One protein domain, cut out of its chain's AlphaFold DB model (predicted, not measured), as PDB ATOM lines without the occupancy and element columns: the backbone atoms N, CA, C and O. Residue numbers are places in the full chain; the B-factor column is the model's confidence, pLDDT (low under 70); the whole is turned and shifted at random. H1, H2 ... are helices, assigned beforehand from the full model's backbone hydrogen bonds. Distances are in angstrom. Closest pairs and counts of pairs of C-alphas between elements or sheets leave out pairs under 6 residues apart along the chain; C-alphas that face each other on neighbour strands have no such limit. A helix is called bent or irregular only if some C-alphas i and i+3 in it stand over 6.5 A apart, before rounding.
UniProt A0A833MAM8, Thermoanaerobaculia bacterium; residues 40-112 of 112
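What this domain is: This is residues 40 to 112 of the 112 residues of a protein of Thermoanaerobaculia bacterium (UniProt A0A833MAM8). A small head of three helices has one long arm: H1 and H2 make a helical hairpin, H3 begins beside H2, and the last part of H3 sticks out of the head, drawn on by a tail without a named element. Residues 97 to 112 stand free, of which 97 to 105 belong to H3, and this arm makes much of the length, while the body without it has 57 residues and spans 29 by 20 by 16 A. The printed part has 73 residues with three named helices in the order H1, H2, H3 and no named strand; the class is all helix. The whole is loose, with a radius of gyration of the C-alphas of 16.3 A, and its C-alphas span 59 by 25 by 18 A.

Where its parts are: H1 is residues 40 to 55, 22.6 A from first to last C-alpha, and begins with C-alpha 40 at (46.824, 42.117, 12.408). H2 is residues 67 to 76, 14.3 A long in the same measure, with C-alpha 67 at (21.828, 40.223, 10.689). H3, the longest helix, is residues 82 to 105, 34.6 A from first to last C-alpha, and ends with C-alpha 105 at (60.898, 24.204, 7.829). No helix is bent or irregular.

How they stand to each other: H1 and H2 form a helical hairpin and touch at a shallow tilt of 27 degrees, opposite ways; their closest C-alphas are those of Leu 48 and Met 73, 6.1 A apart. H1 and H3 only just touch, with 3 pairs of C-alphas within 8 A, by residue 41 alone of H1 and residues 92 to 96 alone of H3. Their closest C-alphas are those of Ala 41 and Thr 92, 6.2 A apart, and they run opposite ways at a steep tilt of 54 degrees. H2 touches H3 at residues 82 to 85 alone of H3, the closest C-alphas being those of Thr 74 and Phe 82, 5.4 A apart. These two run the same way at a steep tilt of 47 degrees. Of the three touching pairs 1 is at a shallow tilt, and the packing is only just mostly crossed. In H1, H2 and H3 every O i to N i+4 pair is within hydrogen-bond range.

The domain as a whole: The two C-alphas farthest apart are those of Glu 67 and Gly 112, 59.2 A. The printed part has no cut and ends at residue 112, the chain's last residue. The link from H1 to H2, 11 residues, is long, and the link from H2 to H3, 5 residues, is tight. The mean pLDDT of the printed part is 89.9, and residues 106 to 112 are under 70.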
ATOM      1  N   PRO A  40      48.212  41.838  12.760       95.69
ATOM      2  CA  PRO A  40      46.824  42.117  12.408       95.69
ATOM      3  C   PRO A  40      45.992  40.835  12.350       95.69
ATOM      4  O   PRO A  40      44.866  40.854  12.834       95.69
ATOM      5  N   ALA A  41      46.558  39.712  11.892       97.38
ATOM      6  CA  ALA A  41      45.868  38.423  11.907       97.38
ATOM      7  C   ALA A  41      45.445  37.997  13.324       97.38
ATOM      8  O   ALA A  41      44.296  37.621  13.550       97.38
ATOM      9  N   ALA A  42      46.356  38.096  14.299       95.69
ATOM     10  CA  ALA A  42      46.065  37.749  15.687       95.69
ATOM     11  C   ALA A  42      44.958  38.629  16.285       95.69
ATOM     12  O   ALA A  42      44.115  38.116  17.019       95.69
ATOM     13  N   ARG A  43      44.942  39.929  15.957       93.94
ATOM     14  CA  ARG A  43      43.875  40.850  16.381       93.94
ATOM     15  C   ARG A  43      42.540  40.500  15.732       93.94
ATOM     16  O   ARG A  43      41.583  40.260  16.456       93.94
ATOM     17  N   LEU A  44      42.511  40.348  14.407       96.44
ATOM     18  CA  LEU A  44      41.307  39.973  13.662       96.44
ATOM     19  C   LEU A  44      40.686  38.689  14.224       96.44
ATOM     20  O   LEU A  44      39.509  38.658  14.572       96.44
ATOM     21  N   TYR A  45      41.479  37.627  14.383       96.06
ATOM     22  CA  TYR A  45      40.967  36.370  14.928       96.06
ATOM     23  C   TYR A  45      40.502  36.507  16.372       96.06
ATOM     24  O   TYR A  45      39.503  35.886  16.739       96.06
ATOM     25  N   HIS A  46      41.204  37.294  17.188       94.56
ATOM     26  CA  HIS A  46      40.788  37.547  18.558       94.56
ATOM     27  C   HIS A  46      39.414  38.220  18.593       94.56
ATOM     28  O   HIS A  46      38.507  37.680  19.226       94.56
ATOM     29  N   ASP A  47      39.243  39.323  17.870       95.31
ATOM     30  CA  ASP A  47      38.017  40.121  17.878       95.31
ATOM     31  C   ASP A  47      36.820  39.299  17.386       95.31
ATOM     32  O   ASP A  47      35.805  39.187  18.083       95.31
ATOM     33  N   LEU A  48      36.975  38.611  16.248       96.12
ATOM     34  CA  LEU A  48      35.934  37.739  15.699       96.12
ATOM     35  C   LEU A  48      35.594  36.582  16.652       96.12
ATOM     36  O   LEU A  48      34.422  36.301  16.901       96.12
ATOM     37  N   THR A  49      36.597  35.929  17.247       93.94
ATOM     38  CA  THR A  49      36.361  34.810  18.176       93.94
ATOM     39  C   THR A  49      35.672  35.275  19.459       93.94
ATOM     40  O   THR A  49      34.815  34.558  19.981       93.94
ATOM     41  N   GLN A  50      36.006  36.461  19.978       94.50
ATOM     42  CA  GLN A  50      35.334  37.004  21.162       94.50
ATOM     43  C   GLN A  50      33.862  37.301  20.891       94.50
ATOM     44  O   GLN A  50      33.020  36.944  21.715       94.50
ATOM     45  N   ILE A  51      33.541  37.881  19.735       95.00
ATOM     46  CA  ILE A  51      32.150  38.131  19.338       95.00
ATOM     47  C   ILE A  51      31.386  36.811  19.224       95.00
ATOM     48  O   ILE A  51      30.334  36.655  19.843       95.00
ATOM     49  N   LEU A  52      31.938  35.825  18.510       94.12
ATOM     50  CA  LEU A  52      31.298  34.515  18.366       94.12
ATOM     51  C   LEU A  52      31.058  33.838  19.721       94.12
ATOM     52  O   LEU A  52      29.976  33.308  19.955       94.12
ATOM     53  N   ARG A  53      32.026  33.908  20.639       92.31
ATOM     54  CA  ARG A  53      31.906  33.336  21.990       92.31
ATOM     55  C   ARG A  53      30.785  33.974  22.814       92.31
ATOM     56  O   ARG A  53      30.196  33.300  23.653       92.31
ATOM     57  N   LEU A  54      30.529  35.267  22.622       91.88
ATOM     58  CA  LEU A  54      29.487  35.996  23.347       91.88
ATOM     59  C   LEU A  54      28.101  35.812  22.720       91.88
ATOM     60  O   LEU A  54      27.104  35.812  23.438       91.88
ATOM     61  N   CYS A  55      28.035  35.673  21.397       88.94
ATOM     62  CA  CYS A  55      26.777  35.706  20.654       88.94
ATOM     63  C   CYS A  55      26.272  34.330  20.209       88.94
ATOM     64  O   CYS A  55      25.112  34.216  19.817       88.94
ATOM     65  N   VAL A  56      27.111  33.292  20.241       88.12
ATOM     66  CA  VAL A  56      26.766  31.972  19.704       88.12
ATOM     67  C   VAL A  56      26.953  30.901  20.773       88.12
ATOM     68  O   VAL A  56      28.030  30.723  21.332       88.12
ATOM     69  N   SER A  57      25.880  30.162  21.059       78.44
ATOM     70  CA  SER A  57      25.890  29.062  22.036       78.44
ATOM     71  C   SER A  57      26.338  27.718  21.439       78.44
ATOM     72  O   SER A  57      26.551  26.757  22.172       78.44
ATOM     73  N   SER A  58      26.449  27.630  20.111       79.62
ATOM     74  CA  SER A  58      26.853  26.441  19.349       79.62
ATOM     75  C   SER A  58      27.708  26.844  18.134       79.62
ATOM     76  O   SER A  58      28.275  27.932  18.111       79.62
ATOM     77  N   GLY A  59      27.874  25.972  17.136       81.56
ATOM     78  CA  GLY A  59      28.645  26.305  15.936       81.56
ATOM     79  C   GLY A  59      28.063  27.506  15.184       81.56
ATOM     80  O   GLY A  59      26.854  27.585  14.968       81.56
ATOM     81  N   PHE A  60      28.928  28.426  14.759       87.88
ATOM     82  CA  PHE A  60      28.532  29.564  13.935       87.88
ATOM     83  C   PHE A  60      28.235  29.117  12.499       87.88
ATOM     84  O   PHE A  60      29.055  28.449  11.870       87.88
ATOM     85  N   LYS A  61      27.057  29.495  11.998       89.25
ATOM     86  CA  LYS A  61      26.612  29.284  10.616       89.25
ATOM     87  C   LYS A  61      26.123  30.622  10.059       89.25
ATOM     88  O   LYS A  61      25.069  31.077  10.517       89.25
ATOM     89  N   PRO A  62      26.865  31.262   9.139       86.94
ATOM     90  CA  PRO A  62      26.501  32.569   8.598       86.94
ATOM     91  C   PRO A  62      25.081  32.624   8.029       86.94
ATOM     92  O   PRO A  62      24.380  33.610   8.222       86.94
ATOM     93  N   GLU A  63      24.621  31.539   7.404       88.25
ATOM     94  CA  GLU A  63      23.330  31.451   6.707       88.25
ATOM     95  C   GLU A  63      22.136  31.488   7.668       88.25
ATOM     96  O   GLU A  63      21.018  31.811   7.274       88.25
ATOM     97  N   THR A  64      22.370  31.130   8.932       86.69
ATOM     98  CA  THR A  64      21.359  31.140   9.998       86.69
ATOM     99  C   THR A  64      21.651  32.186  11.071       86.69
ATOM    100  O   THR A  64      20.928  32.266  12.064       86.69
ATOM    101  N   ALA A  65      22.732  32.953  10.919       88.75
ATOM    102  CA  ALA A  65      23.103  33.997  11.858       88.75
ATOM    103  C   ALA A  65      22.181  35.211  11.688       88.75
ATOM    104  O   ALA A  65      21.830  35.597  10.577       88.75
ATOM    105  N   GLY A  66      21.800  35.836  12.804       90.06
ATOM    106  CA  GLY A  66      21.038  37.082  12.764       90.06
ATOM    107  C   GLY A  66      21.854  38.215  12.135       90.06
ATOM    108  O   GLY A  66      23.062  38.314  12.363       90.06
ATOM    109  N   GLU A  67      21.186  39.101  11.393       92.81
ATOM    110  CA  GLU A  67      21.828  40.223  10.689       92.81
ATOM    111  C   GLU A  67      22.690  41.099  11.607       92.81
ATOM    112  O   GLU A  67      23.744  41.580  11.198       92.81
ATOM    113  N   ASP A  68      22.278  41.288  12.862       93.94
ATOM    114  CA  ASP A  68      23.022  42.109  13.815       93.94
ATOM    115  C   ASP A  68      24.360  41.486  14.218       93.94
ATOM    116  O   ASP A  68      25.347  42.209  14.347       93.94
ATOM    117  N   LEU A  69      24.432  40.155  14.334       94.44
ATOM    118  CA  LEU A  69      25.696  39.461  14.579       94.44
ATOM    119  C   LEU A  69      26.640  39.636  13.385       94.44
ATOM    120  O   LEU A  69      27.801  39.996  13.575       94.44
ATOM    121  N   LEU A  70      26.137  39.446  12.161       95.75
ATOM    122  CA  LEU A  70      26.932  39.653  10.946       95.75
ATOM    123  C   LEU A  70      27.444  41.097  10.864       95.75
ATOM    124  O   LEU A  70      28.624  41.319  10.611       95.75
ATOM    125  N   ARG A  71      26.596  42.080  11.183       95.88
ATOM    126  CA  ARG A  71      26.956  43.507  11.203       95.88
ATOM    127  C   ARG A  71      28.041  43.826  12.232       95.88
ATOM    128  O   ARG A  71      28.940  44.614  11.942       95.88
ATOM    129  N   VAL A  72      27.961  43.244  13.431       96.38
ATOM    130  CA  VAL A  72      28.979  43.413  14.483       96.38
ATOM    131  C   VAL A  72      30.309  42.792  14.051       96.38
ATOM    132  O   VAL A  72      31.345  43.436  14.197       96.38
ATOM    133  N   MET A  73      30.283  41.599  13.451       96.75
ATOM    134  CA  MET A  73      31.475  40.929  12.919       96.75
ATOM    135  C   MET A  73      32.134  41.744  11.798       96.75
ATOM    136  O   MET A  73      33.336  41.997  11.854       96.75
ATOM    137  N   THR A  74      31.351  42.214  10.821       97.25
ATOM    138  CA  THR A  74      31.824  43.067   9.717       97.25
ATOM    139  C   THR A  74      32.518  44.325  10.234       97.25
ATOM    140  O   THR A  74      33.613  44.649   9.786       97.25
ATOM    141  N   ARG A  75      31.925  44.995  11.231       96.75
ATOM    142  CA  ARG A  75      32.530  46.178  11.860       96.75
ATOM    143  C   ARG A  75      33.822  45.853  12.603       96.75
ATOM    144  O   ARG A  75      34.758  46.637  12.537       96.75
ATOM    145  N   ALA A  76      33.876  44.724  13.305       95.88
ATOM    146  CA  ALA A  76      35.071  44.316  14.038       95.88
ATOM    147  C   ALA A  76      36.253  43.993  13.113       95.88
ATOM    148  O   ALA A  76      37.397  44.226  13.485       95.88
ATOM    149  N   GLY A  77      35.982  43.489  11.907       94.69
ATOM    150  CA  GLY A  77      37.011  43.253  10.895       94.69
ATOM    151  C   GLY A  77      37.357  44.455  10.013       94.69
ATOM    152  O   GLY A  77      38.203  44.299   9.140       94.69
ATOM    153  N   ASP A  78      36.722  45.616  10.226       95.88
ATOM    154  CA  ASP A  78      36.828  46.807   9.363       95.88
ATOM    155  C   ASP A  78      36.523  46.508   7.878       95.88
ATOM    156  O   ASP A  78      37.150  47.028   6.957       95.88
ATOM    157  N   ALA A  79      35.552  45.621   7.643       96.94
ATOM    158  CA  ALA A  79      35.146  45.193   6.310       96.94
ATOM    159  C   ALA A  79      33.895  45.958   5.829       96.94
ATOM    160  O   ALA A  79      33.049  46.337   6.642       96.94
ATOM    161  N   PRO A  80      33.717  46.163   4.510       96.31
ATOM    162  CA  PRO A  80      32.538  46.847   3.969       96.31
ATOM    163  C   PRO A  80      31.248  46.016   4.072       96.31
ATOM    164  O   PRO A  80      30.163  46.572   4.234       96.31
ATOM    165  N   ASP A  81      31.355  44.689   4.001       97.00
ATOM    166  CA  ASP A  81      30.254  43.744   4.165       97.00
ATOM    167  C   ASP A  81      30.774  42.393   4.694       97.00
ATOM    168  O   ASP A  81      31.973  42.204   4.919       97.00
ATOM    169  N   PHE A  82      29.866  41.452   4.961       96.31
ATOM    170  CA  PHE A  82      30.245  40.147   5.505       96.31
ATOM    171  C   PHE A  82      31.013  39.276   4.497       96.31
ATOM    172  O   PHE A  82      31.933  38.570   4.893       96.31
ATOM    173  N   SER A  83      30.712  39.371   3.198       96.88
ATOM    174  CA  SER A  83      31.433  38.625   2.156       96.88
ATOM    175  C   SER A  83      32.897  39.074   2.070       96.88
ATOM    176  O   SER A  83      33.812  38.247   1.999       96.88
ATOM    177  N   ALA A  84      33.134  40.385   2.157       98.00
ATOM    178  CA  ALA A  84      34.467  40.968   2.226       98.00
ATOM    179  C   ALA A  84      35.217  40.536   3.495       98.00
ATOM    180  O   ALA A  84      36.391  40.177   3.408       98.00
ATOM    181  N   LEU A  85      34.539  40.481   4.650       98.00
ATOM    182  CA  LEU A  85      35.129  39.946   5.881       98.00
ATOM    183  C   LEU A  85      35.565  38.485   5.708       98.00
ATOM    184  O   LEU A  85      36.669  38.110   6.101       98.00
ATOM    185  N   GLU A  86      34.716  37.644   5.119       97.31
ATOM    186  CA  GLU A  86      35.057  36.241   4.882       97.31
ATOM    187  C   GLU A  86      36.246  36.091   3.925       97.31
ATOM    188  O   GLU A  86      37.099  35.224   4.132       97.31
ATOM    189  N   ALA A  87      36.322  36.929   2.887       98.00
ATOM    190  CA  ALA A  87      37.463  36.961   1.976       98.00
ATOM    191  C   ALA A  87      38.753  37.351   2.713       98.00
ATOM    192  O   ALA A  87      39.726  36.600   2.655       98.00
ATOM    193  N   GLN A  88      38.716  38.431   3.494       97.56
ATOM    194  CA  GLN A  88      39.838  38.888   4.318       97.56
ATOM    195  C   GLN A  88      40.318  37.804   5.289       97.56
ATOM    196  O   GLN A  88      41.522  37.574   5.415       97.56
ATOM    197  N   VAL A  89      39.403  37.097   5.963       97.75
ATOM    198  CA  VAL A  89      39.759  35.987   6.863       97.75
ATOM    199  C   VAL A  89      40.449  34.863   6.091       97.75
ATOM    200  O   VAL A  89      41.483  34.376   6.546       97.75
ATOM    201  N   ARG A  90      39.932  34.463   4.922       98.25
ATOM    202  CA  ARG A  90      40.551  33.407   4.096       98.25
ATOM    203  C   ARG A  90      41.950  33.791   3.613       98.25
ATOM    204  O   ARG A  90      42.860  32.966   3.685       98.25
ATOM    205  N   GLU A  91      42.129  35.023   3.150       98.06
ATOM    206  CA  GLU A  91      43.430  35.546   2.712       98.06
ATOM    207  C   GLU A  91      44.424  35.577   3.876       98.06
ATOM    208  O   GLU A  91      45.498  34.980   3.793       98.06
ATOM    209  N   THR A  92      44.009  36.136   5.015       97.94
ATOM    210  CA  THR A  92      44.816  36.167   6.245       97.94
ATOM    211  C   THR A  92      45.221  34.753   6.678       97.94
ATOM    212  O   THR A  92      46.362  34.513   7.078       97.94
ATOM    213  N   GLN A  93      44.315  33.773   6.589       98.06
ATOM    214  CA  GLN A  93      44.611  32.375   6.920       98.06
ATOM    215  C   GLN A  93      45.664  31.773   5.988       98.06
ATOM    216  O   GLN A  93      46.539  31.038   6.456       98.06
ATOM    217  N   ALA A  94      45.601  32.083   4.693       98.38
ATOM    218  CA  ALA A  94      46.578  31.614   3.720       98.38
ATOM    219  C   ALA A  94      47.981  32.169   4.021       98.38
ATOM    220  O   ALA A  94      48.946  31.399   4.062       98.38
ATOM    221  N   GLU A  95      48.090  33.466   4.313       98.19
ATOM    222  CA  GLU A  95      49.368  34.110   4.640       98.19
ATOM    223  C   GLU A  95      49.959  33.592   5.958       98.19
ATOM    224  O   GLU A  95      51.125  33.192   6.014       98.19
ATOM    225  N   VAL A  96      49.139  33.502   7.012       97.88
ATOM    226  CA  VAL A  96      49.552  32.936   8.308       97.88
ATOM    227  C   VAL A  96      50.040  31.500   8.136       97.88
ATOM    228  O   VAL A  96      51.059  31.117   8.713       97.88
ATOM    229  N   ARG A  97      49.346  30.693   7.322       97.38
ATOM    230  CA  ARG A  97      49.750  29.310   7.047       97.38
ATOM    231  C   ARG A  97      51.082  29.245   6.303       97.38
ATOM    232  O   ARG A  97      51.897  28.384   6.631       97.38
ATOM    233  N   ALA A  98      51.327  30.135   5.345       97.44
ATOM    234  CA  ALA A  98      52.609  30.205   4.649       97.44
ATOM    235  C   ALA A  98      53.758  30.525   5.624       97.44
ATOM    236  O   ALA A  98      54.780  29.837   5.622       97.44
ATOM    237  N   ILE A  99      53.562  31.500   6.519       96.56
ATOM    238  CA  ILE A  99      54.542  31.860   7.559       96.56
ATOM    239  C   ILE A  99      54.766  30.699   8.532       96.56
ATOM    240  O   ILE A  99      55.904  30.411   8.905       96.56
ATOM    241  N   PHE A 100      53.699  30.004   8.926       94.88
ATOM    242  CA  PHE A 100      53.792  28.838   9.799       94.88
ATOM    243  C   PHE A 100      54.659  27.734   9.182       94.88
ATOM    244  O   PHE A 100      55.586  27.261   9.838       94.88
ATOM    245  N   LEU A 101      54.403  27.362   7.923       95.44
ATOM    246  CA  LEU A 101      55.182  26.337   7.221       95.44
ATOM    247  C   LEU A 101      56.652  26.750   7.083       95.44
ATOM    248  O   LEU A 101      57.532  25.998   7.495       95.44
ATOM    249  N   LYS A 102      56.910  27.989   6.646       93.62
ATOM    250  CA  LYS A 102      58.259  28.575   6.588       93.62
ATOM    251  C   LYS A 102      58.982  28.499   7.939       93.62
ATOM    252  O   LYS A 102      60.165  28.181   7.992       93.62
ATOM    253  N   THR A 103      58.275  28.779   9.035       90.56
ATOM    254  CA  THR A 103      58.837  28.757  10.398       90.56
ATOM    255  C   THR A 103      59.130  27.337  10.885       90.56
ATOM    256  O   THR A 103      60.069  27.147  11.652       90.56
ATOM    257  N   LEU A 104      58.340  26.339  10.475       87.75
ATOM    258  CA  LEU A 104      58.590  24.935  10.818       87.75
ATOM    259  C   LEU A 104      59.727  24.315  10.001       87.75
ATOM    260  O   LEU A 104      60.471  23.488  10.521       87.75
ATOM    261  N   GLU A 105      59.851  24.696   8.731       83.25
ATOM    262  CA  GLU A 105      60.898  24.204   7.829       83.25
ATOM    263  C   GLU A 105      62.263  24.847   8.108       83.25
ATOM    264  O   GLU A 105      63.307  24.253   7.819       83.25
ATOM    265  N   ALA A 106      62.272  26.040   8.708       69.44
ATOM    266  CA  ALA A 106      63.470  26.661   9.246       69.44
ATOM    267  C   ALA A 106      64.016  25.803  10.399       69.44
ATOM    268  O   ALA A 106      63.619  25.947  11.557       69.44
ATOM    269  N   ARG A 107      64.922  24.869  10.075       57.94
ATOM    270  CA  ARG A 107      65.615  24.049  11.074       57.94
ATOM    271  C   ARG A 107      66.223  24.959  12.148       57.94
ATOM    272  O   ARG A 107      66.879  25.944  11.796       57.94
ATOM    273  N   PRO A 108      66.068  24.630  13.443       56.97
ATOM    274  CA  PRO A 108      66.893  25.236  14.475       56.97
ATOM    275  C   PRO A 108      68.358  25.013  14.088       56.97
ATOM    276  O   PRO A 108      68.701  23.909  13.666       56.97
ATOM    277  N   GLN A 109      69.204  26.039  14.198       53.97
ATOM    278  CA  GLN A 109      70.647  25.883  14.024       53.97
ATOM    279  C   GLN A 109      71.098  24.722  14.929       53.97
ATOM    280  O   GLN A 109      70.980  24.823  16.151       53.97
ATOM    281  N   GLU A 110      71.510  23.596  14.336       42.41
ATOM    282  CA  GLU A 110      71.931  22.418  15.092       42.41
ATOM    283  C   GLU A 110      73.117  22.815  15.975       42.41
ATOM    284  O   GLU A 110      74.113  23.365  15.500       42.41
ATOM    285  N   ARG A 111      72.956  22.611  17.286       48.16
ATOM    286  CA  ARG A 111      73.997  22.873  18.276       48.16
ATOM    287  C   ARG A 111      75.089  21.814  18.121       48.16
ATOM    288  O   ARG A 111      74.805  20.633  18.316       48.16
ATOM    289  N   GLY A 112      76.296  22.250  17.759       38.34
ATOM    290  CA  GLY A 112      77.531  21.509  18.033       38.34
ATOM    291  C   GLY A 112      77.925  21.608  19.500       38.34
ATOM    292  O   GLY A 112      77.446  22.551  20.174       38.34
TER     293      GLY A 112